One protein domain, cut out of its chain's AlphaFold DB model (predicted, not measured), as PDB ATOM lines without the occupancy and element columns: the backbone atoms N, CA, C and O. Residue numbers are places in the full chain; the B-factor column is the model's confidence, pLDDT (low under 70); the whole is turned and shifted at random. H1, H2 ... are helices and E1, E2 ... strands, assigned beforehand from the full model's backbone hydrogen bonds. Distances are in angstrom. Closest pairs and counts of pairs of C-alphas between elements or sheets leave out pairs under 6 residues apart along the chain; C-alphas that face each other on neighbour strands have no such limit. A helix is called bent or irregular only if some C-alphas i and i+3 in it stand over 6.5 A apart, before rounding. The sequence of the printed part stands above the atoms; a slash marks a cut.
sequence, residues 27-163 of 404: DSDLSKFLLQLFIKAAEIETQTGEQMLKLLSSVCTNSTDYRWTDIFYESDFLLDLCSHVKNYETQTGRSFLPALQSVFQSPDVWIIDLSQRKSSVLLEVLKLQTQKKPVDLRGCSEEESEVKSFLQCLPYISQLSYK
ATOM      1  N   ASP A  27     -26.349  -7.943   3.538       67.31
ATOM      2  CA  ASP A  27     -25.022  -8.480   3.181       67.31
ATOM      3  C   ASP A  27     -25.108  -9.545   2.074       67.31
ATOM      4  O   ASP A  27     -24.286  -9.577   1.158       67.31
ATOM      5  N   SER A  28     -26.172 -10.361   2.076       70.12
ATOM      6  CA  SER A  28     -26.430 -11.349   1.017       70.12
ATOM      7  C   SER A  28     -26.721 -10.699  -0.340       70.12
ATOM      8  O   SER A  28     -26.257 -11.185  -1.374       70.12
ATOM      9  N   ASP A  29     -27.484  -9.606  -0.362       74.81
ATOM     10  CA  ASP A  29     -27.813  -8.901  -1.605       74.81
ATOM     11  C   ASP A  29     -26.617  -8.102  -2.128       74.81
ATOM     12  O   ASP A  29     -26.383  -8.069  -3.338       74.81
ATOM     13  N   LEU A  30     -25.823  -7.518  -1.224       71.00
ATOM     14  CA  LEU A  30     -24.579  -6.834  -1.556       71.00
ATOM     15  C   LEU A  30     -23.551  -7.821  -2.130       71.00
ATOM     16  O   LEU A  30     -23.013  -7.575  -3.207       71.00
ATOM     17  N   SER A  31     -23.363  -8.979  -1.495       71.12
ATOM     18  CA  SER A  31     -22.523 -10.081  -1.986       71.12
ATOM     19  C   SER A  31     -22.930 -10.536  -3.399       71.12
ATOM     20  O   SER A  31     -22.109 -10.560  -4.320       71.12
ATOM     21  N   LYS A  32     -24.227 -10.783  -3.643       74.19
ATOM     22  CA  LYS A  32     -24.739 -11.136  -4.984       74.19
ATOM     23  C   LYS A  32     -24.502 -10.036  -6.015       74.19
ATOM     24  O   LYS A  32     -24.157 -10.334  -7.159       74.19
ATOM     25  N   PHE A  33     -24.709  -8.777  -5.635       78.81
ATOM     26  CA  PHE A  33     -24.482  -7.643  -6.521       78.81
ATOM     27  C   PHE A  33     -23.001  -7.519  -6.898       78.81
ATOM     28  O   PHE A  33     -22.688  -7.410  -8.082       78.81
ATOM     29  N   LEU A  34     -22.095  -7.597  -5.920       75.12
ATOM     30  CA  LEU A  34     -20.649  -7.544  -6.147       75.12
ATOM     31  C   LEU A  34     -20.186  -8.678  -7.059       75.12
ATOM     32  O   LEU A  34     -19.455  -8.436  -8.019       75.12
ATOM     33  N   LEU A  35     -20.670  -9.896  -6.823       73.94
ATOM     34  CA  LEU A  35     -20.402 -11.047  -7.681       73.94
ATOM     35  C   LEU A  35     -20.805 -10.771  -9.140       73.94
ATOM     36  O   LEU A  35     -20.007 -10.962 -10.059       73.94
ATOM     37  N   GLN A  36     -22.028 -10.277  -9.362       80.38
ATOM     38  CA  GLN A  36     -22.503  -9.912 -10.700       80.38
ATOM     39  C   GLN A  36     -21.681  -8.780 -11.316       80.38
ATOM     40  O   GLN A  36     -21.418  -8.801 -12.520       80.38
ATOM     41  N   LEU A  37     -21.261  -7.807 -10.509       83.19
ATOM     42  CA  LEU A  37     -20.460  -6.673 -10.947       83.19
ATOM     43  C   LEU A  37     -19.086  -7.126 -11.455       83.19
ATOM     44  O   LEU A  37     -18.688  -6.732 -12.551       83.19
ATOM     45  N   PHE A  38     -18.403  -8.008 -10.720       79.25
ATOM     46  CA  PHE A  38     -17.133  -8.597 -11.150       79.25
ATOM     47  C   PHE A  38     -17.286  -9.441 -12.422       79.25
ATOM     48  O   PHE A  38     -16.487  -9.298 -13.346       79.25
ATOM     49  N   ILE A  39     -18.339 -10.258 -12.534       73.56
ATOM     50  CA  ILE A  39     -18.613 -11.027 -13.764       73.56
ATOM     51  C   ILE A  39     -18.834 -10.082 -14.955       73.56
ATOM     52  O   ILE A  39     -18.270 -10.288 -16.030       73.56
ATOM     53  N   LYS A  40     -19.612  -9.008 -14.775       81.12
ATOM     54  CA  LYS A  40     -19.863  -8.019 -15.835       81.12
ATOM     55  C   LYS A  40     -18.611  -7.239 -16.219       81.12
ATOM     56  O   LYS A  40     -18.413  -6.977 -17.404       81.12
ATOM     57  N   ALA A  41     -17.757  -6.905 -15.256       82.06
ATOM     58  CA  ALA A  41     -16.460  -6.306 -15.536       82.06
ATOM     59  C   ALA A  41     -15.586  -7.245 -16.391       82.06
ATOM     60  O   ALA A  41     -15.018  -6.789 -17.380       82.06
ATOM     61  N   ALA A  42     -15.566  -8.551 -16.093       75.62
ATOM     62  CA  ALA A  42     -14.850  -9.549 -16.896       75.62
ATOM     63  C   ALA A  42     -15.409  -9.675 -18.330       75.62
ATOM     64  O   ALA A  42     -14.647  -9.751 -19.298       75.62
ATOM     65  N   GLU A  43     -16.737  -9.650 -18.493       74.50
ATOM     66  CA  GLU A  43     -17.396  -9.638 -19.810       74.50
ATOM     67  C   GLU A  43     -17.019  -8.402 -20.642       74.50
ATOM     68  O   GLU A  43     -16.825  -8.503 -21.855       74.50
ATOM     69  N   ILE A  44     -16.919  -7.229 -20.015       77.62
ATOM     70  CA  ILE A  44     -16.579  -5.978 -20.707       77.62
ATOM     71  C   ILE A  44     -15.103  -5.954 -21.077       77.62
ATOM     72  O   ILE A  44     -14.787  -5.715 -22.238       77.62
ATOM     73  N   GLU A  45     -14.219  -6.301 -20.141       80.12
ATOM     74  CA  GLU A  45     -12.782  -6.461 -20.392       80.12
ATOM     75  C   GLU A  45     -12.526  -7.440 -21.551       80.12
ATOM     76  O   GLU A  45     -11.667  -7.215 -22.403       80.12
ATOM     77  N   THR A  46     -13.367  -8.473 -21.682       70.75
ATOM     78  CA  THR A  46     -13.352  -9.402 -22.821       70.75
ATOM     79  C   THR A  46     -13.693  -8.738 -24.160       70.75
ATOM     80  O   THR A  46     -13.104  -9.085 -25.190       70.75
ATOM     81  N   GLN A  47     -14.660  -7.823 -24.172       76.00
ATOM     82  CA  GLN A  47     -15.175  -7.174 -25.381       76.00
ATOM     83  C   GLN A  47     -14.329  -5.977 -25.821       76.00
ATOM     84  O   GLN A  47     -14.157  -5.773 -27.021       76.00
ATOM     85  N   THR A  48     -13.821  -5.187 -24.872       79.25
ATOM     86  CA  THR A  48     -13.163  -3.897 -25.134       79.25
ATOM     87  C   THR A  48     -11.645  -3.945 -24.965       79.25
ATOM     88  O   THR A  48     -10.949  -3.128 -25.563       79.25
ATOM     89  N   GLY A  49     -11.118  -4.898 -24.187       72.75
ATOM     90  CA  GLY A  49      -9.705  -4.953 -23.797       72.75
ATOM     91  C   GLY A  49      -9.320  -3.976 -22.678       72.75
ATOM     92  O   GLY A  49      -8.140  -3.857 -22.353       72.75
ATOM     93  N   GLU A  50     -10.285  -3.264 -22.091       79.12
ATOM     94  CA  GLU A  50     -10.057  -2.366 -20.954       79.12
ATOM     95  C   GLU A  50      -9.831  -3.167 -19.663       79.12
ATOM     96  O   GLU A  50     -10.539  -4.138 -19.419       79.12
ATOM     97  N   GLN A  51      -8.895  -2.738 -18.803       78.12
ATOM     98  CA  GLN A  51      -8.555  -3.407 -17.528       78.12
ATOM     99  C   GLN A  51      -9.620  -3.173 -16.440       78.12
ATOM    100  O   GLN A  51      -9.340  -2.625 -15.367       78.12
ATOM    101  N   MET A  52     -10.868  -3.537 -16.732       81.12
ATOM    102  CA  MET A  52     -12.024  -3.179 -15.921       81.12
ATOM    103  C   MET A  52     -11.998  -3.866 -14.550       81.12
ATOM    104  O   MET A  52     -12.315  -3.247 -13.531       81.12
ATOM    105  N   LEU A  53     -11.555  -5.125 -14.501       75.88
ATOM    106  CA  LEU A  53     -11.410  -5.877 -13.253       75.88
ATOM    107  C   LEU A  53     -10.363  -5.256 -12.329       75.88
ATOM    108  O   LEU A  53     -10.563  -5.216 -11.118       75.88
ATOM    109  N   LYS A  54      -9.278  -4.715 -12.894       75.12
ATOM    110  CA  LYS A  54      -8.212  -4.061 -12.124       75.12
ATOM    111  C   LYS A  54      -8.704  -2.776 -11.457       75.12
ATOM    112  O   LYS A  54      -8.406  -2.530 -10.292       75.12
ATOM    113  N   LEU A  55      -9.469  -1.968 -12.188       78.12
ATOM    114  CA  LEU A  55     -10.083  -0.752 -11.649       78.12
ATOM    115  C   LEU A  55     -11.104  -1.095 -10.560       78.12
ATOM    116  O   LEU A  55     -11.039  -0.528  -9.475       78.12
ATOM    117  N   LEU A  56     -11.995  -2.060 -10.817       76.81
ATOM    118  CA  LEU A  56     -12.989  -2.486  -9.836       76.81
ATOM    119  C   LEU A  56     -12.327  -3.064  -8.578       76.81
ATOM    120  O   LEU A  56     -12.702  -2.695  -7.470       76.81
ATOM    121  N   SER A  57     -11.289  -3.891  -8.737       72.44
ATOM    122  CA  SER A  57     -10.493  -4.387  -7.613       72.44
ATOM    123  C   SER A  57      -9.900  -3.243  -6.799       72.44
ATOM    124  O   SER A  57      -9.967  -3.308  -5.579       72.44
ATOM    125  N   SER A  58      -9.335  -2.222  -7.449       71.69
ATOM    126  CA  SER A  58      -8.742  -1.069  -6.766       71.69
ATOM    127  C   SER A  58      -9.779  -0.271  -5.974       71.69
ATOM    128  O   SER A  58      -9.463   0.234  -4.901       71.69
ATOM    129  N   VAL A  59     -11.006  -0.139  -6.485       71.12
ATOM    130  CA  VAL A  59     -12.104   0.529  -5.763       71.12
ATOM    131  C   VAL A  59     -12.503  -0.289  -4.537       71.12
ATOM    132  O   VAL A  59     -12.610   0.252  -3.442       71.12
ATOM    133  N   CYS A  60     -12.647  -1.604  -4.692       68.38
ATOM    134  CA  CYS A  60     -13.011  -2.493  -3.593       68.38
ATOM    135  C   CYS A  60     -11.954  -2.530  -2.479       68.38
ATOM    136  O   CYS A  60     -12.313  -2.521  -1.307       68.38
ATOM    137  N   THR A  61     -10.660  -2.546  -2.825       63.69
ATOM    138  CA  THR A  61      -9.567  -2.638  -1.840       63.69
ATOM    139  C   THR A  61      -9.268  -1.328  -1.114       63.69
ATOM    140  O   THR A  61      -8.672  -1.371  -0.044       63.69
ATOM    141  N   ASN A  62      -9.633  -0.174  -1.687       62.91
ATOM    142  CA  ASN A  62      -9.387   1.141  -1.079       62.91
ATOM    143  C   ASN A  62     -10.629   1.742  -0.397       62.91
ATOM    144  O   ASN A  62     -10.522   2.808   0.201       62.91
ATOM    145  N   SER A  63     -11.780   1.064  -0.472       63.78
ATOM    146  CA  SER A  63     -13.034   1.540   0.113       63.78
ATOM    147  C   SER A  63     -12.918   1.732   1.626       63.78
ATOM    148  O   SER A  63     -12.445   0.853   2.346       63.78
ATOM    149  N   THR A  64     -13.421   2.865   2.118       60.06
ATOM    150  CA  THR A  64     -13.545   3.153   3.554       60.06
ATOM    151  C   THR A  64     -14.878   2.685   4.161       60.06
ATOM    152  O   THR A  64     -15.110   2.919   5.346       60.06
ATOM    153  N   ASP A  65     -15.787   2.076   3.379       64.69
ATOM    154  CA  ASP A  65     -17.041   1.500   3.903       64.69
ATOM    155  C   ASP A  65     -16.747   0.159   4.586       64.69
ATOM    156  O   ASP A  65     -16.382  -0.824   3.935       64.69
ATOM    157  N   TYR A  66     -16.954   0.124   5.901       63.84
ATOM    158  CA  TYR A  66     -16.713  -1.043   6.746       63.84
ATOM    159  C   TYR A  66     -17.472  -2.297   6.274       63.84
ATOM    160  O   TYR A  66     -16.969  -3.406   6.410       63.84
ATOM    161  N   ARG A  67     -18.642  -2.149   5.634       61.66
ATOM    162  CA  ARG A  67     -19.400  -3.299   5.103       61.66
ATOM    163  C   ARG A  67     -18.746  -3.908   3.870       61.66
ATOM    164  O   ARG A  67     -18.793  -5.118   3.684       61.66
ATOM    165  N   TRP A  68     -18.132  -3.077   3.022       60.84
ATOM    166  CA  TRP A  68     -17.366  -3.571   1.877       60.84
ATOM    167  C   TRP A  68     -16.145  -4.324   2.378       60.84
ATOM    168  O   TRP A  68     -15.920  -5.456   1.958       60.84
ATOM    169  N   THR A  69     -15.403  -3.736   3.319       59.56
ATOM    170  CA  THR A  69     -14.225  -4.390   3.888       59.56
ATOM    171  C   THR A  69     -14.590  -5.720   4.544       59.56
ATOM    172  O   THR A  69     -13.943  -6.715   4.238       59.56
ATOM    173  N   ASP A  70     -15.667  -5.784   5.334       63.53
ATOM    174  CA  ASP A  70     -16.101  -7.012   6.012       63.53
ATOM    175  C   ASP A  70     -16.447  -8.141   5.024       63.53
ATOM    176  O   ASP A  70     -16.008  -9.276   5.214       63.53
ATOM    177  N   ILE A  71     -17.131  -7.836   3.913       63.66
ATOM    178  CA  ILE A  71     -17.427  -8.819   2.853       63.66
ATOM    179  C   ILE A  71     -16.145  -9.316   2.165       63.66
ATOM    180  O   ILE A  71     -16.036 -10.496   1.839       63.66
ATOM    181  N   PHE A  72     -15.144  -8.453   1.954       57.78
ATOM    182  CA  PHE A  72     -13.843  -8.865   1.399       57.78
ATOM    183  C   PHE A  72     -12.925  -9.551   2.425       57.78
ATOM    184  O   PHE A  72     -11.911 -10.133   2.033       57.78
ATOM    185  N   TYR A  73     -13.263  -9.521   3.714       65.69
ATOM    186  CA  TYR A  73     -12.672 -10.392   4.736       65.69
ATOM    187  C   TYR A  73     -13.426 -11.721   4.868       65.69
ATOM    188  O   TYR A  73     -12.895 -12.690   5.421       65.69
ATOM    189  N   GLU A  74     -14.635 -11.808   4.314       77.62
ATOM    190  CA  GLU A  74     -15.426 -13.025   4.300       77.62
ATOM    191  C   GLU A  74     -14.911 -13.990   3.222       77.62
ATOM    192  O   GLU A  74     -15.112 -13.827   2.016       77.62
ATOM    193  N   SER A  75     -14.231 -15.046   3.672       85.19
ATOM    194  CA  SER A  75     -13.683 -16.070   2.775       85.19
ATOM    195  C   SER A  75     -14.759 -16.732   1.909       85.19
ATOM    196  O   SER A  75     -14.487 -17.055   0.757       85.19
ATOM    197  N   ASP A  76     -15.982 -16.876   2.418       85.62
ATOM    198  CA  ASP A  76     -17.113 -17.461   1.695       85.62
ATOM    199  C   ASP A  76     -17.444 -16.692   0.412       85.62
ATOM    200  O   ASP A  76     -17.521 -17.292  -0.663       85.62
ATOM    201  N   PHE A  77     -17.551 -15.363   0.499       84.69
ATOM    202  CA  PHE A  77     -17.796 -14.511  -0.662       84.69
ATOM    203  C   PHE A  77     -16.674 -14.630  -1.699       84.69
ATOM    204  O   PHE A  77     -16.935 -14.791  -2.893       84.69
ATOM    205  N   LEU A  78     -15.416 -14.582  -1.253       88.06
ATOM    206  CA  LEU A  78     -14.265 -14.671  -2.150       88.06
ATOM    207  C   LEU A  78     -14.156 -16.041  -2.828       88.06
ATOM    208  O   LEU A  78     -13.850 -16.120  -4.018       88.06
ATOM    209  N   LEU A  79     -14.429 -17.128  -2.107       90.88
ATOM    210  CA  LEU A  79     -14.466 -18.470  -2.687       90.88
ATOM    211  C   LEU A  79     -15.595 -18.580  -3.725       90.88
ATOM    212  O   LEU A  79     -15.370 -19.093  -4.825       90.88
ATOM    213  N   ASP A  80     -16.775 -18.026  -3.438       88.06
ATOM    214  CA  ASP A  80     -17.895 -18.012  -4.380       88.06
ATOM    215  C   ASP A  80     -17.566 -17.174  -5.631       88.06
ATOM    216  O   ASP A  80     -17.820 -17.617  -6.758       88.06
ATOM    217  N   LEU A  81     -16.917 -16.015  -5.468       86.75
ATOM    218  CA  LEU A  81     -16.405 -15.194  -6.569       86.75
ATOM    219  C   LEU A  81     -15.391 -15.959  -7.427       86.75
ATOM    220  O   LEU A  81     -15.522 -15.986  -8.653       86.75
ATOM    221  N   CYS A  82     -14.418 -16.624  -6.802       89.25
ATOM    222  CA  CYS A  82     -13.426 -17.430  -7.510       89.25
ATOM    223  C   CYS A  82     -14.088 -18.547  -8.328       89.25
ATOM    224  O   CYS A  82     -13.751 -18.735  -9.496       89.25
ATOM    225  N   SER A  83     -15.057 -19.259  -7.745       88.88
ATOM    226  CA  SER A  83     -15.804 -20.326  -8.421       88.88
ATOM    227  C   SER A  83     -16.505 -19.822  -9.692       88.88
ATOM    228  O   SER A  83     -16.358 -20.407 -10.771       88.88
ATOM    229  N   HIS A  84     -17.204 -18.684  -9.605       84.38
ATOM    230  CA  HIS A  84     -17.905 -18.096 -10.748       84.38
ATOM    231  C   HIS A  84     -16.947 -17.616 -11.837       84.38
ATOM    232  O   HIS A  84     -17.156 -17.916 -13.015       84.38
ATOM    233  N   VAL A  85     -15.882 -16.907 -11.451       84.19
ATOM    234  CA  VAL A  85     -14.859 -16.440 -12.394       84.19
ATOM    235  C   VAL A  85     -14.211 -17.632 -13.091       84.19
ATOM    236  O   VAL A  85     -14.080 -17.610 -14.309       84.19
ATOM    237  N   LYS A  86     -13.895 -18.713 -12.368       86.00
ATOM    238  CA  LYS A  86     -13.295 -19.918 -12.956       86.00
ATOM    239  C   LYS A  86     -14.215 -20.622 -13.950       86.00
ATOM    240  O   LYS A  86     -13.766 -21.074 -15.006       86.00
ATOM    241  N   ASN A  87     -15.505 -20.700 -13.639       86.19
ATOM    242  CA  ASN A  87     -16.501 -21.225 -14.568       86.19
ATOM    243  C   ASN A  87     -16.556 -20.363 -15.842       86.19
ATOM    244  O   ASN A  87     -16.517 -20.886 -16.954       86.19
ATOM    245  N   TYR A  88     -16.534 -19.037 -15.692       81.81
ATOM    246  CA  TYR A  88     -16.510 -18.109 -16.823       81.81
ATOM    247  C   TYR A  88     -15.213 -18.192 -17.655       81.81
ATOM    248  O   TYR A  88     -15.278 -18.228 -18.886       81.81
ATOM    249  N   GLU A  89     -14.039 -18.302 -17.019       85.81
ATOM    250  CA  GLU A  89     -12.752 -18.570 -17.688       85.81
ATOM    251  C   GLU A  89     -12.836 -19.848 -18.537       85.81
ATOM    252  O   GLU A  89     -12.419 -19.867 -19.693       85.81
ATOM    253  N   THR A  90     -13.441 -20.904 -17.986       87.81
ATOM    254  CA  THR A  90     -13.608 -22.197 -18.667       87.81
ATOM    255  C   THR A  90     -14.530 -22.087 -19.884       87.81
ATOM    256  O   THR A  90     -14.228 -22.644 -20.936       87.81
ATOM    257  N   GLN A  91     -15.639 -21.351 -19.766       84.56
ATOM    258  CA  GLN A  91     -16.594 -21.146 -20.864       84.56
ATOM    259  C   GLN A  91     -16.019 -20.295 -22.002       84.56
ATOM    260  O   GLN A  91     -16.357 -20.506 -23.165       84.56
ATOM    261  N   THR A  92     -15.173 -19.317 -21.675       82.56
ATOM    262  CA  THR A  92     -14.655 -18.335 -22.642       82.56
ATOM    263  C   THR A  92     -13.250 -18.646 -23.155       82.56
ATOM    264  O   THR A  92     -12.830 -18.070 -24.159       82.56
ATOM    265  N   GLY A  93     -12.508 -19.527 -22.478       83.88
ATOM    266  CA  GLY A  93     -11.103 -19.824 -22.764       83.88
ATOM    267  C   GLY A  93     -10.136 -18.686 -22.412       83.88
ATOM    268  O   GLY A  93      -8.999 -18.690 -22.879       83.88
ATOM    269  N   ARG A  94     -10.575 -17.690 -21.631       80.50
ATOM    270  CA  ARG A  94      -9.769 -16.529 -21.215       80.50
ATOM    271  C   ARG A  94      -9.422 -16.606 -19.734       80.50
ATOM    272  O   ARG A  94     -10.116 -17.280 -18.986       80.50
ATOM    273  N   SER A  95      -8.365 -15.905 -19.317       83.38
ATOM    274  CA  SER A  95      -7.964 -15.827 -17.907       83.38
ATOM    275  C   SER A  95      -8.224 -14.438 -17.318       83.38
ATOM    276  O   SER A  95      -7.784 -13.436 -17.875       83.38
ATOM    277  N   PHE A  96      -8.923 -14.407 -16.185       81.56
ATOM    278  CA  PHE A  96      -9.352 -13.237 -15.417       81.56
ATOM    279  C   PHE A  96      -8.878 -13.272 -13.959       81.56
ATOM    280  O   PHE A  96      -8.734 -12.213 -13.351       81.56
ATOM    281  N   LEU A  97      -8.592 -14.450 -13.386       83.75
ATOM    282  CA  LEU A  97      -8.106 -14.569 -12.004       83.75
ATOM    283  C   LEU A  97      -6.858 -13.710 -11.706       83.75
ATOM    284  O   LEU A  97      -6.834 -13.086 -10.645       83.75
ATOM    285  N   PRO A  98      -5.862 -13.577 -12.612       83.56
ATOM    286  CA  PRO A  98      -4.721 -12.689 -12.380       83.56
ATOM    287  C   PRO A  98      -5.106 -11.215 -12.181       83.56
ATOM    288  O   PRO A  98      -4.464 -10.519 -11.401       83.56
ATOM    289  N   ALA A  99      -6.167 -10.732 -12.837       79.50
ATOM    290  CA  ALA A  99      -6.635  -9.350 -12.683       79.50
ATOM    291  C   ALA A  99      -7.309  -9.100 -11.321       79.50
ATOM    292  O   ALA A  99      -7.385  -7.957 -10.872       79.50
ATOM    293  N   LEU A 100      -7.766 -10.166 -10.659       80.25
ATOM    294  CA  LEU A 100      -8.405 -10.144  -9.342       80.25
ATOM    295  C   LEU A 100      -7.456 -10.529  -8.204       80.25
ATOM    296  O   LEU A 100      -7.888 -10.663  -7.061       80.25
ATOM    297  N   GLN A 101      -6.164 -10.690  -8.490       83.56
ATOM    298  CA  GLN A 101      -5.183 -11.147  -7.510       83.56
ATOM    299  C   GLN A 101      -5.175 -10.287  -6.235       83.56
ATOM    300  O   GLN A 101      -5.122 -10.837  -5.139       83.56
ATOM    301  N   SER A 102      -5.279  -8.960  -6.355       80.69
ATOM    302  CA  SER A 102      -5.349  -8.043  -5.208       80.69
ATOM    303  C   SER A 102      -6.585  -8.259  -4.334       80.69
ATOM    304  O   SER A 102      -6.475  -8.150  -3.118       80.69
ATOM    305  N   VAL A 103      -7.732  -8.618  -4.925       82.44
ATOM    306  CA  VAL A 103      -8.955  -8.950  -4.172       82.44
ATOM    307  C   VAL A 103      -8.737 -10.222  -3.359       82.44
ATOM    308  O   VAL A 103      -9.021 -10.253  -2.172       82.44
ATOM    309  N   PHE A 104      -8.170 -11.266  -3.968       87.00
ATOM    310  CA  PHE A 104      -7.926 -12.529  -3.267       87.00
ATOM    311  C   PHE A 104      -6.787 -12.449  -2.243       87.00
ATOM    312  O   PHE A 104      -6.625 -13.362  -1.443       87.00
ATOM    313  N   GLN A 105      -5.981 -11.390  -2.235       83.94
ATOM    314  CA  GLN A 105      -4.930 -11.211  -1.233       83.94
ATOM    315  C   GLN A 105      -5.424 -10.574   0.072       83.94
ATOM    316  O   GLN A 105      -4.641 -10.527   1.023       83.94
ATOM    317  N   SER A 106      -6.685 -10.131   0.155       81.12
ATOM    318  CA  SER A 106      -7.222  -9.437   1.333       81.12
ATOM    319  C   SER A 106      -7.296 -10.272   2.620       81.12
ATOM    320  O   SER A 106      -6.959  -9.710   3.660       81.12
ATOM    321  N   PRO A 107      -7.671 -11.572   2.637       84.56
ATOM    322  CA  PRO A 107      -7.925 -12.253   3.909       84.56
ATOM    323  C   PRO A 107      -6.626 -12.623   4.608       84.56
ATOM    324  O   PRO A 107      -5.784 -13.286   4.005       84.56
ATOM    325  N   ASP A 108      -6.459 -12.264   5.878       85.31
ATOM    326  CA  ASP A 108      -5.303 -12.705   6.672       85.31
ATOM    327  C   ASP A 108      -5.350 -14.203   6.975       85.31
ATOM    328  O   ASP A 108      -4.316 -14.869   6.991       85.31
ATOM    329  N   VAL A 109      -6.558 -14.740   7.151       88.94
ATOM    330  CA  VAL A 109      -6.841 -16.165   7.326       88.94
ATOM    331  C   VAL A 109      -7.943 -16.545   6.349       88.94
ATOM    332  O   VAL A 109      -8.960 -15.862   6.258       88.94
ATOM    333  N   TRP A 110      -7.748 -17.646   5.632       92.69
ATOM    334  CA  TRP A 110      -8.779 -18.214   4.773       92.69
ATOM    335  C   TRP A 110      -9.651 -19.173   5.564       92.69
ATOM    336  O   TRP A 110      -9.140 -20.106   6.168       92.69
ATOM    337  N   ILE A 111     -10.960 -18.992   5.526       90.38
ATOM    338  CA  ILE A 111     -11.924 -19.910   6.127       90.38
ATOM    339  C   ILE A 111     -12.590 -20.698   5.000       90.38
ATOM    340  O   ILE A 111     -13.060 -20.110   4.029       90.38
ATOM    341  N   ILE A 112     -12.656 -22.023   5.115       89.62
ATOM    342  CA  ILE A 112     -13.452 -22.846   4.198       89.62
ATOM    343  C   ILE A 112     -14.294 -23.844   4.977       89.62
ATOM    344  O   ILE A 112     -13.803 -24.510   5.888       89.62
ATOM    345  N   ASP A 113     -15.556 -23.974   4.575       88.00
ATOM    346  CA  ASP A 113     -16.401 -25.084   4.993       88.00
ATOM    347  C   ASP A 113     -16.379 -26.211   3.947       88.00
ATOM    348  O   ASP A 113     -16.990 -26.081   2.881       88.00
ATOM    349  N   LEU A 114     -15.678 -27.313   4.235       87.12
ATOM    350  CA  LEU A 114     -15.556 -28.460   3.320       87.12
ATOM    351  C   LEU A 114     -16.844 -29.293   3.212       87.12
ATOM    352  O   LEU A 114     -16.941 -30.140   2.327       87.12
ATOM    353  N   SER A 115     -17.842 -29.053   4.072       83.56
ATOM    354  CA  SER A 115     -19.187 -29.622   3.901       83.56
ATOM    355  C   SER A 115     -20.023 -28.856   2.869       83.56
ATOM    356  O   SER A 115     -20.982 -29.401   2.329       83.56
ATOM    357  N   GLN A 116     -19.661 -27.599   2.586       85.00
ATOM    358  CA  GLN A 116     -20.410 -26.711   1.690       85.00
ATOM    359  C   GLN A 116     -19.685 -26.444   0.368       85.00
ATOM    360  O   GLN A 116     -20.327 -26.159  -0.645       85.00
ATOM    361  N   ARG A 117     -18.348 -26.497   0.357       87.69
ATOM    362  CA  ARG A 117     -17.527 -26.080  -0.787       87.69
ATOM    363  C   ARG A 117     -16.409 -27.074  -1.077       87.69
ATOM    364  O   ARG A 117     -15.845 -27.690  -0.181       87.69
ATOM    365  N   LYS A 118     -16.046 -27.170  -2.358       89.62
ATOM    366  CA  LYS A 118     -14.909 -27.980  -2.810       89.62
ATOM    367  C   LYS A 118     -13.589 -27.260  -2.548       89.62
ATOM    368  O   LYS A 118     -13.431 -26.091  -2.905       89.62
ATOM    369  N   SER A 119     -12.603 -27.984  -2.037       91.88
ATOM    370  CA  SER A 119     -11.226 -27.524  -1.816       91.88
ATOM    371  C   SER A 119     -10.515 -27.093  -3.096       91.88
ATOM    372  O   SER A 119      -9.583 -26.296  -3.030       91.88
ATOM    373  N   SER A 120     -10.965 -27.546  -4.271       92.62
ATOM    374  CA  SER A 120     -10.435 -27.069  -5.553       92.62
ATOM    375  C   SER A 120     -10.590 -25.555  -5.721       92.62
ATOM    376  O   SER A 120      -9.721 -24.924  -6.313       92.62
ATOM    377  N   VAL A 121     -11.646 -24.957  -5.158       92.75
ATOM    378  CA  VAL A 121     -11.843 -23.499  -5.161       92.75
ATOM    379  C   VAL A 121     -10.821 -22.818  -4.249       92.75
ATOM    380  O   VAL A 121     -10.198 -21.836  -4.653       92.75
ATOM    381  N   LEU A 122     -10.584 -23.378  -3.055       94.31
ATOM    382  CA  LEU A 122      -9.547 -22.890  -2.143       94.31
ATOM    383  C   LEU A 122      -8.156 -22.966  -2.790       94.31
ATOM    384  O   LEU A 122      -7.372 -22.027  -2.695       94.31
ATOM    385  N   LEU A 123      -7.851 -24.058  -3.489       94.94
ATOM    386  CA  LEU A 123      -6.575 -24.230  -4.177       94.94
ATOM    387  C   LEU A 123      -6.323 -23.120  -5.210       94.94
ATOM    388  O   LEU A 123      -5.196 -22.638  -5.326       94.94
ATOM    389  N   GLU A 124      -7.351 -22.709  -5.957       94.50
ATOM    390  CA  GLU A 124      -7.223 -21.628  -6.937       94.50
ATOM    391  C   GLU A 124      -6.895 -20.291  -6.263       94.50
ATOM    392  O   GLU A 124      -5.962 -19.619  -6.703       94.50
ATOM    393  N   VAL A 125      -7.567 -19.931  -5.162       94.31
ATOM    394  CA  VAL A 125      -7.256 -18.678  -4.446       94.31
ATOM    395  C   VAL A 125      -5.908 -18.734  -3.725       94.31
ATOM    396  O   VAL A 125      -5.207 -17.723  -3.664       94.31
ATOM    397  N   LEU A 126      -5.489 -19.905  -3.234       94.19
ATOM    398  CA  LEU A 126      -4.193 -20.090  -2.579       94.19
ATOM    399  C   LEU A 126      -3.013 -19.934  -3.554       94.19
ATOM    400  O   LEU A 126      -1.983 -19.375  -3.181       94.19
ATOM    401  N   LYS A 127      -3.166 -20.345  -4.821       93.38
ATOM    402  CA  LYS A 127      -2.152 -20.125  -5.874       93.38
ATOM    403  C   LYS A 127      -1.921 -18.645  -6.200       93.38
ATOM    404  O   LYS A 127      -0.876 -18.308  -6.746       93.38
ATOM    405  N   LEU A 128      -2.882 -17.771  -5.893       91.50
ATOM    406  CA  LEU A 128      -2.799 -16.326  -6.153       91.50
ATOM    407  C   LEU A 128      -2.080 -15.553  -5.031       91.50
ATOM    408  O   LEU A 128      -1.780 -14.361  -5.187       91.50
ATOM    409  N   GLN A 129      -1.787 -16.215  -3.910       90.62
ATOM    410  CA  GLN A 129      -1.142 -15.599  -2.757       90.62
ATOM    411  C   GLN A 129       0.361 -15.426  -2.992       90.62
ATOM    412  O   GLN A 129       1.039 -16.308  -3.514       90.62
ATOM    413  N   THR A 130       0.902 -14.284  -2.569       89.50
ATOM    414  CA  THR A 130       2.353 -14.016  -2.585       89.50
ATOM    415  C   THR A 130       3.088 -14.724  -1.448       89.50
ATOM    416  O   THR A 130       4.283 -14.987  -1.554       89.50
ATOM    417  N   GLN A 131       2.378 -15.037  -0.363       91.81
ATOM    418  CA  GLN A 131       2.878 -15.759   0.801       91.81
ATOM    419  C   GLN A 131       1.862 -16.818   1.227       91.81
ATOM    420  O   GLN A 131       0.665 -16.675   0.985       91.81
ATOM    421  N   LYS A 132       2.337 -17.875   1.889       94.69
ATOM    422  CA  LYS A 132       1.447 -18.893   2.451       94.69
ATOM    423  C   LYS A 132       0.586 -18.276   3.551       94.69
ATOM    424  O   LYS A 132       1.127 -17.662   4.471       94.69
ATOM    425  N   LYS A 133      -0.729 -18.475   3.475       91.75
ATOM    426  CA  LYS A 133      -1.677 -17.963   4.472       91.75
ATOM    427  C   LYS A 133      -2.190 -19.083   5.387       91.75
ATOM    428  O   LYS A 133      -2.221 -20.242   4.953       91.75
ATOM    429  N   PRO A 134      -2.563 -18.772   6.641       92.50
ATOM    430  CA  PRO A 134      -3.294 -19.698   7.489       92.50
ATOM    431  C   PRO A 134      -4.656 -20.044   6.878       92.50
ATOM    432  O   PRO A 134      -5.282 -19.203   6.227       92.50
ATOM    433  N   VAL A 135      -5.112 -21.274   7.109       92.75
ATOM    434  CA  VAL A 135      -6.437 -21.755   6.710       92.75
ATOM    435  C   VAL A 135      -7.167 -22.306   7.931       92.75
ATOM    436  O   VAL A 135      -6.653 -23.200   8.599       92.75
ATOM    437  N   ASP A 136      -8.372 -21.802   8.183       90.06
ATOM    438  CA  ASP A 136      -9.323 -22.331   9.153       90.06
ATOM    439  C   ASP A 136     -10.359 -23.212   8.450       90.06
ATOM    440  O   ASP A 136     -11.156 -22.760   7.624       90.06
ATOM    441  N   LEU A 137     -10.333 -24.497   8.773       88.00
ATOM    442  CA  LEU A 137     -11.273 -25.477   8.262       88.00
ATOM    443  C   LEU A 137     -12.519 -25.543   9.145       88.00
ATOM    444  O   LEU A 137     -12.452 -25.596  10.376       88.00
ATOM    445  N   ARG A 138     -13.671 -25.606   8.486       85.62
ATOM    446  CA  ARG A 138     -14.975 -25.902   9.075       85.62
ATOM    447  C   ARG A 138     -15.601 -27.057   8.313       85.62
ATOM    448  O   ARG A 138     -15.372 -27.199   7.114       85.62
ATOM    449  N   GLY A 139     -16.374 -27.878   9.013       77.19
ATOM    450  CA  GLY A 139     -16.944 -29.087   8.426       77.19
ATOM    451  C   GLY A 139     -15.878 -30.057   7.896       77.19
ATOM    452  O   GLY A 139     -14.703 -29.733   7.729       77.19
ATOM    453  N   CYS A 140     -16.290 -31.282   7.608       72.56
ATOM    454  CA  CYS A 140     -15.437 -32.269   6.955       72.56
ATOM    455  C   CYS A 140     -16.230 -32.927   5.831       72.56
ATOM    456  O   CYS A 140     -17.428 -33.166   5.977       72.56
ATOM    457  N   SER A 141     -15.552 -33.239   4.728       75.94
ATOM    458  CA  SER A 141     -16.090 -34.133   3.706       75.94
ATOM    459  C   SER A 141     -15.579 -35.547   3.960       75.94
ATOM    460  O   SER A 141     -14.379 -35.747   4.157       75.94
ATOM    461  N   GLU A 142     -16.479 -36.529   3.946       76.62
ATOM    462  CA  GLU A 142     -16.124 -37.954   3.994       76.62
ATOM    463  C   GLU A 142     -15.680 -38.485   2.615       76.62
ATOM    464  O   GLU A 142     -15.219 -39.621   2.493       76.62
ATOM    465  N   GLU A 143     -15.791 -37.675   1.556       85.12
ATOM    466  CA  GLU A 143     -15.412 -38.077   0.205       85.12
ATOM    467  C   GLU A 143     -13.886 -38.134   0.049       85.12
ATOM    468  O   GLU A 143     -13.190 -37.117   0.088       85.12
ATOM    469  N   GLU A 144     -13.347 -39.323  -0.235       84.94
ATOM    470  CA  GLU A 144     -11.904 -39.528  -0.451       84.94
ATOM    471  C   GLU A 144     -11.337 -38.602  -1.544       84.94
ATOM    472  O   GLU A 144     -10.208 -38.115  -1.441       84.94
ATOM    473  N   SER A 145     -12.115 -38.329  -2.595       87.38
ATOM    474  CA  SER A 145     -11.738 -37.392  -3.658       87.38
ATOM    475  C   SER A 145     -11.591 -35.957  -3.160       87.38
ATOM    476  O   SER A 145     -10.712 -35.241  -3.641       87.38
ATOM    477  N   GLU A 146     -12.417 -35.544  -2.204       90.31
ATOM    478  CA  GLU A 146     -12.369 -34.206  -1.623       90.31
ATOM    479  C   GLU A 146     -11.168 -34.078  -0.681       90.31
ATOM    480  O   GLU A 146     -10.395 -33.132  -0.802       90.31
ATOM    481  N   VAL A 147     -10.902 -35.098   0.142       86.88
ATOM    482  CA  VAL A 147      -9.681 -35.163   0.965       86.88
ATOM    483  C   VAL A 147      -8.424 -35.101   0.089       86.88
ATOM    484  O   VAL A 147      -7.526 -34.299   0.346       86.88
ATOM    485  N   LYS A 148      -8.358 -35.890  -0.994       88.62
ATOM    486  CA  LYS A 148      -7.236 -35.847  -1.952       88.62
ATOM    487  C   LYS A 148      -7.075 -34.482  -2.609       88.62
ATOM    488  O   LYS A 148      -5.945 -34.048  -2.827       88.62
ATOM    489  N   SER A 149      -8.185 -33.828  -2.937       91.12
ATOM    490  CA  SER A 149      -8.174 -32.483  -3.515       91.12
ATOM    491  C   SER A 149      -7.650 -31.468  -2.500       91.12
ATOM    492  O   SER A 149      -6.774 -30.669  -2.832       91.12
ATOM    493  N   PHE A 150      -8.062 -31.575  -1.235       92.25
ATOM    494  CA  PHE A 150      -7.594 -30.696  -0.172       92.25
ATOM    495  C   PHE A 150      -6.094 -30.852   0.103       92.25
ATOM    496  O   PHE A 150      -5.402 -29.853   0.290       92.25
ATOM    497  N   LEU A 151      -5.543 -32.070   0.039       92.00
ATOM    498  CA  LEU A 151      -4.097 -32.293   0.197       92.00
ATOM    499  C   LEU A 151      -3.252 -31.486  -0.807       92.00
ATOM    500  O   LEU A 151      -2.116 -31.122  -0.497       92.00
ATOM    501  N   GLN A 152      -3.798 -31.145  -1.979       94.88
ATOM    502  CA  GLN A 152      -3.122 -30.291  -2.964       94.88
ATOM    503  C   GLN A 152      -2.970 -28.835  -2.496       94.88
ATOM    504  O   GLN A 152      -2.138 -28.109  -3.039       94.88
ATOM    505  N   CYS A 153      -3.737 -28.407  -1.489       94.62
ATOM    506  CA  CYS A 153      -3.642 -27.080  -0.885       94.62
ATOM    507  C   CYS A 153      -2.450 -26.959   0.074       94.62
ATOM    508  O   CYS A 153      -1.894 -25.870   0.201       94.62
ATOM    509  N   LEU A 154      -2.009 -28.053   0.711       93.31
ATOM    510  CA  LEU A 154      -0.975 -28.034   1.760       93.31
ATOM    511  C   LEU A 154       0.324 -27.294   1.380       93.31
ATOM    512  O   LEU A 154       0.846 -26.562   2.223       93.31
ATOM    513  N   PRO A 155       0.855 -27.388   0.141       95.25
ATOM    514  CA  PRO A 155       2.038 -26.625  -0.253       95.25
ATOM    515  C   PRO A 155       1.879 -25.100  -0.134       95.25
ATOM    516  O   PRO A 155       2.888 -24.413   0.028       95.25
ATOM    517  N   TYR A 156       0.649 -24.582  -0.166       95.00
ATOM    518  CA  TYR A 156       0.317 -23.154  -0.156       95.00
ATOM    519  C   TYR A 156      -0.155 -22.634   1.213       95.00
ATOM    520  O   TYR A 156      -0.353 -21.431   1.373       95.00
ATOM    521  N   ILE A 157      -0.313 -23.514   2.204       94.56
ATOM    522  CA  ILE A 157      -0.833 -23.176   3.535       94.56
ATOM    523  C   ILE A 157       0.332 -23.036   4.520       94.56
ATOM    524  O   ILE A 157       1.268 -23.838   4.503       94.56
ATOM    525  N   SER A 158       0.310 -22.001   5.365       93.81
ATOM    526  CA  SER A 158       1.324 -21.808   6.419       93.81
ATOM    527  C   SER A 158       0.937 -22.493   7.725       93.81
ATOM    528  O   SER A 158       1.797 -23.035   8.413       93.81
ATOM    529  N   GLN A 159      -0.354 -22.490   8.045       90.56
ATOM    530  CA  GLN A 159      -0.918 -23.097   9.239       90.56
ATOM    531  C   GLN A 159      -2.334 -23.583   8.944       90.56
ATOM    532  O   GLN A 159      -3.088 -22.905   8.249       90.56
ATOM    533  N   LEU A 160      -2.691 -24.739   9.492       88.88
ATOM    534  CA  LEU A 160      -4.048 -25.263   9.452       88.88
ATOM    535  C   LEU A 160      -4.655 -25.165  10.853       88.88
ATOM    536  O   LEU A 160      -4.060 -25.666  11.807       88.88
ATOM    537  N   SER A 161      -5.819 -24.538  10.974       83.56
ATOM    538  CA  SER A 161      -6.661 -24.599  12.167       83.56
ATOM    539  C   SER A 161      -7.983 -25.270  11.830       83.56
ATOM    540  O   SER A 161      -8.403 -25.315  10.676       83.56
ATOM    541  N   TYR A 162      -8.638 -25.812  12.847       76.56
ATOM    542  CA  TYR A 162     -10.009 -26.283  12.743       76.56
ATOM    543  C   TYR A 162     -10.738 -25.699  13.946       76.56
ATOM    544  O   TYR A 162     -10.370 -25.976  15.086       76.56
ATOM    545  N   LYS A 163     -11.721 -24.828  13.714       63.44
ATOM    546  CA  LYS A 163     -12.351 -24.027  14.782       63.44
ATOM    547  C   LYS A 163     -12.967 -24.863  15.914       63.44
ATOM    548  O   LYS A 163     -13.059 -24.389  17.040       63.44
TER     549      LYS A 163
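AT A GLANCE: This is residues 27 to 163 of the 404 residues of an uncharacterized protein of Labeo rohita (UniProt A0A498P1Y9). Two lobes stand side by side: a helical lobe in which H1, H2, H5 and H4 form a small bundle of two helical hairpins, with short H3 across one end, and a small lobe in which a three-stranded sheet has H6 along one face and H7 beside H6. The lobes join where H6 crosses H4 and the first residues of H4 meet E1. The printed part has 137 residues, with seven named helices and three named strands in the order H1 H2 H3 H4 H5 E1 H6 E2 H7 E3; the sheet runs E1 E2 E3, all parallel. The class is mostly helix, and the whole is compact, with a radius of gyration of the C-alphas of 15.0 A and spans of 43 by 35 by 29 A.

IN THESE COORDINATES: H1, residues 27 to 48, begins at C-alpha 27 (-25.022, -8.480, 3.181) and is 31.0 A long. H2 is residues 52 to 62, 15.7 A, and H3 residues 66 to 73, 10.4 A. H4, residues 75 to 92, is 25.5 A long and ends at C-alpha 92 (-14.655, -18.335, -22.642). H5, residues 97 to 104, is irregular: C-alphas 99 and 102 are 7.7 A apart. E1 is residues 110 to 113, H6 119 to 127, E2 133 to 138 and H7 144 to 151. E3, residues 157 to 162, ends at C-alpha 162 (-10.009, -26.283, 12.743).

HOW THE PARTS SIT: H1 and H2 form a helical hairpin; H1 touches H2 with residues 38 to 45 alone, closest at the C-alphas of Ala 41 and Met 52, 5.4 A. H1 touches H4 with residues 31 to 39 alone, at a shallow tilt of 29 degrees, the same way; the closest C-alphas, of Leu 35 and Leu 81, are 5.9 A apart. H2 touches H5 at a shallow tilt of 10 degrees, with the C-alphas of Lys 54 and Ala 99 closest at 5.5 A. H4 and H5 form a second helical hairpin, closest at the C-alphas of Leu 78 and Phe 104, 6.8 A. H4 touches H6 with residues 79 to 83 alone, about perpendicular at 89 degrees; the closest C-alphas, of Ser 83 and Val 121, are 6.0 A apart. H4 only grazes the sheet, with residues 75 to 79. H6 is on the sheet at a height of 8.8 A, over E2, and runs along the strands at 12 degrees on the local plane. H7 touches H6 at a shallow tilt of 15 degrees, the same way, closest at the C-alphas of Ser 119 and Phe 150, 5.1 A; H7 is not on the sheet. E1, H6, E2 and E2, H7, E3 are strand-helix-strand units, two parallel neighbour strands with a helix between them, each with a right-handed crossover. N 112 and O 136 are 3.0 A apart, within hydrogen-bond range, across E1 and E2; N 135 and O 159 are 2.8 A apart across E2 and E3. Every O i to N i+4 pair is within hydrogen-bond range in H1, H2, H3, H4, H6 and H7, and 2 of 4 are in H5.

THE WHOLE: The two C-alphas farthest apart, of Thr 48 and Glu 142, are 44.9 A apart. The printed part has no cut, and its links between elements are tight. The mean pLDDT of the printed part is 81.9; residue 27, residues 60 to 73 and residue 163 are under 70.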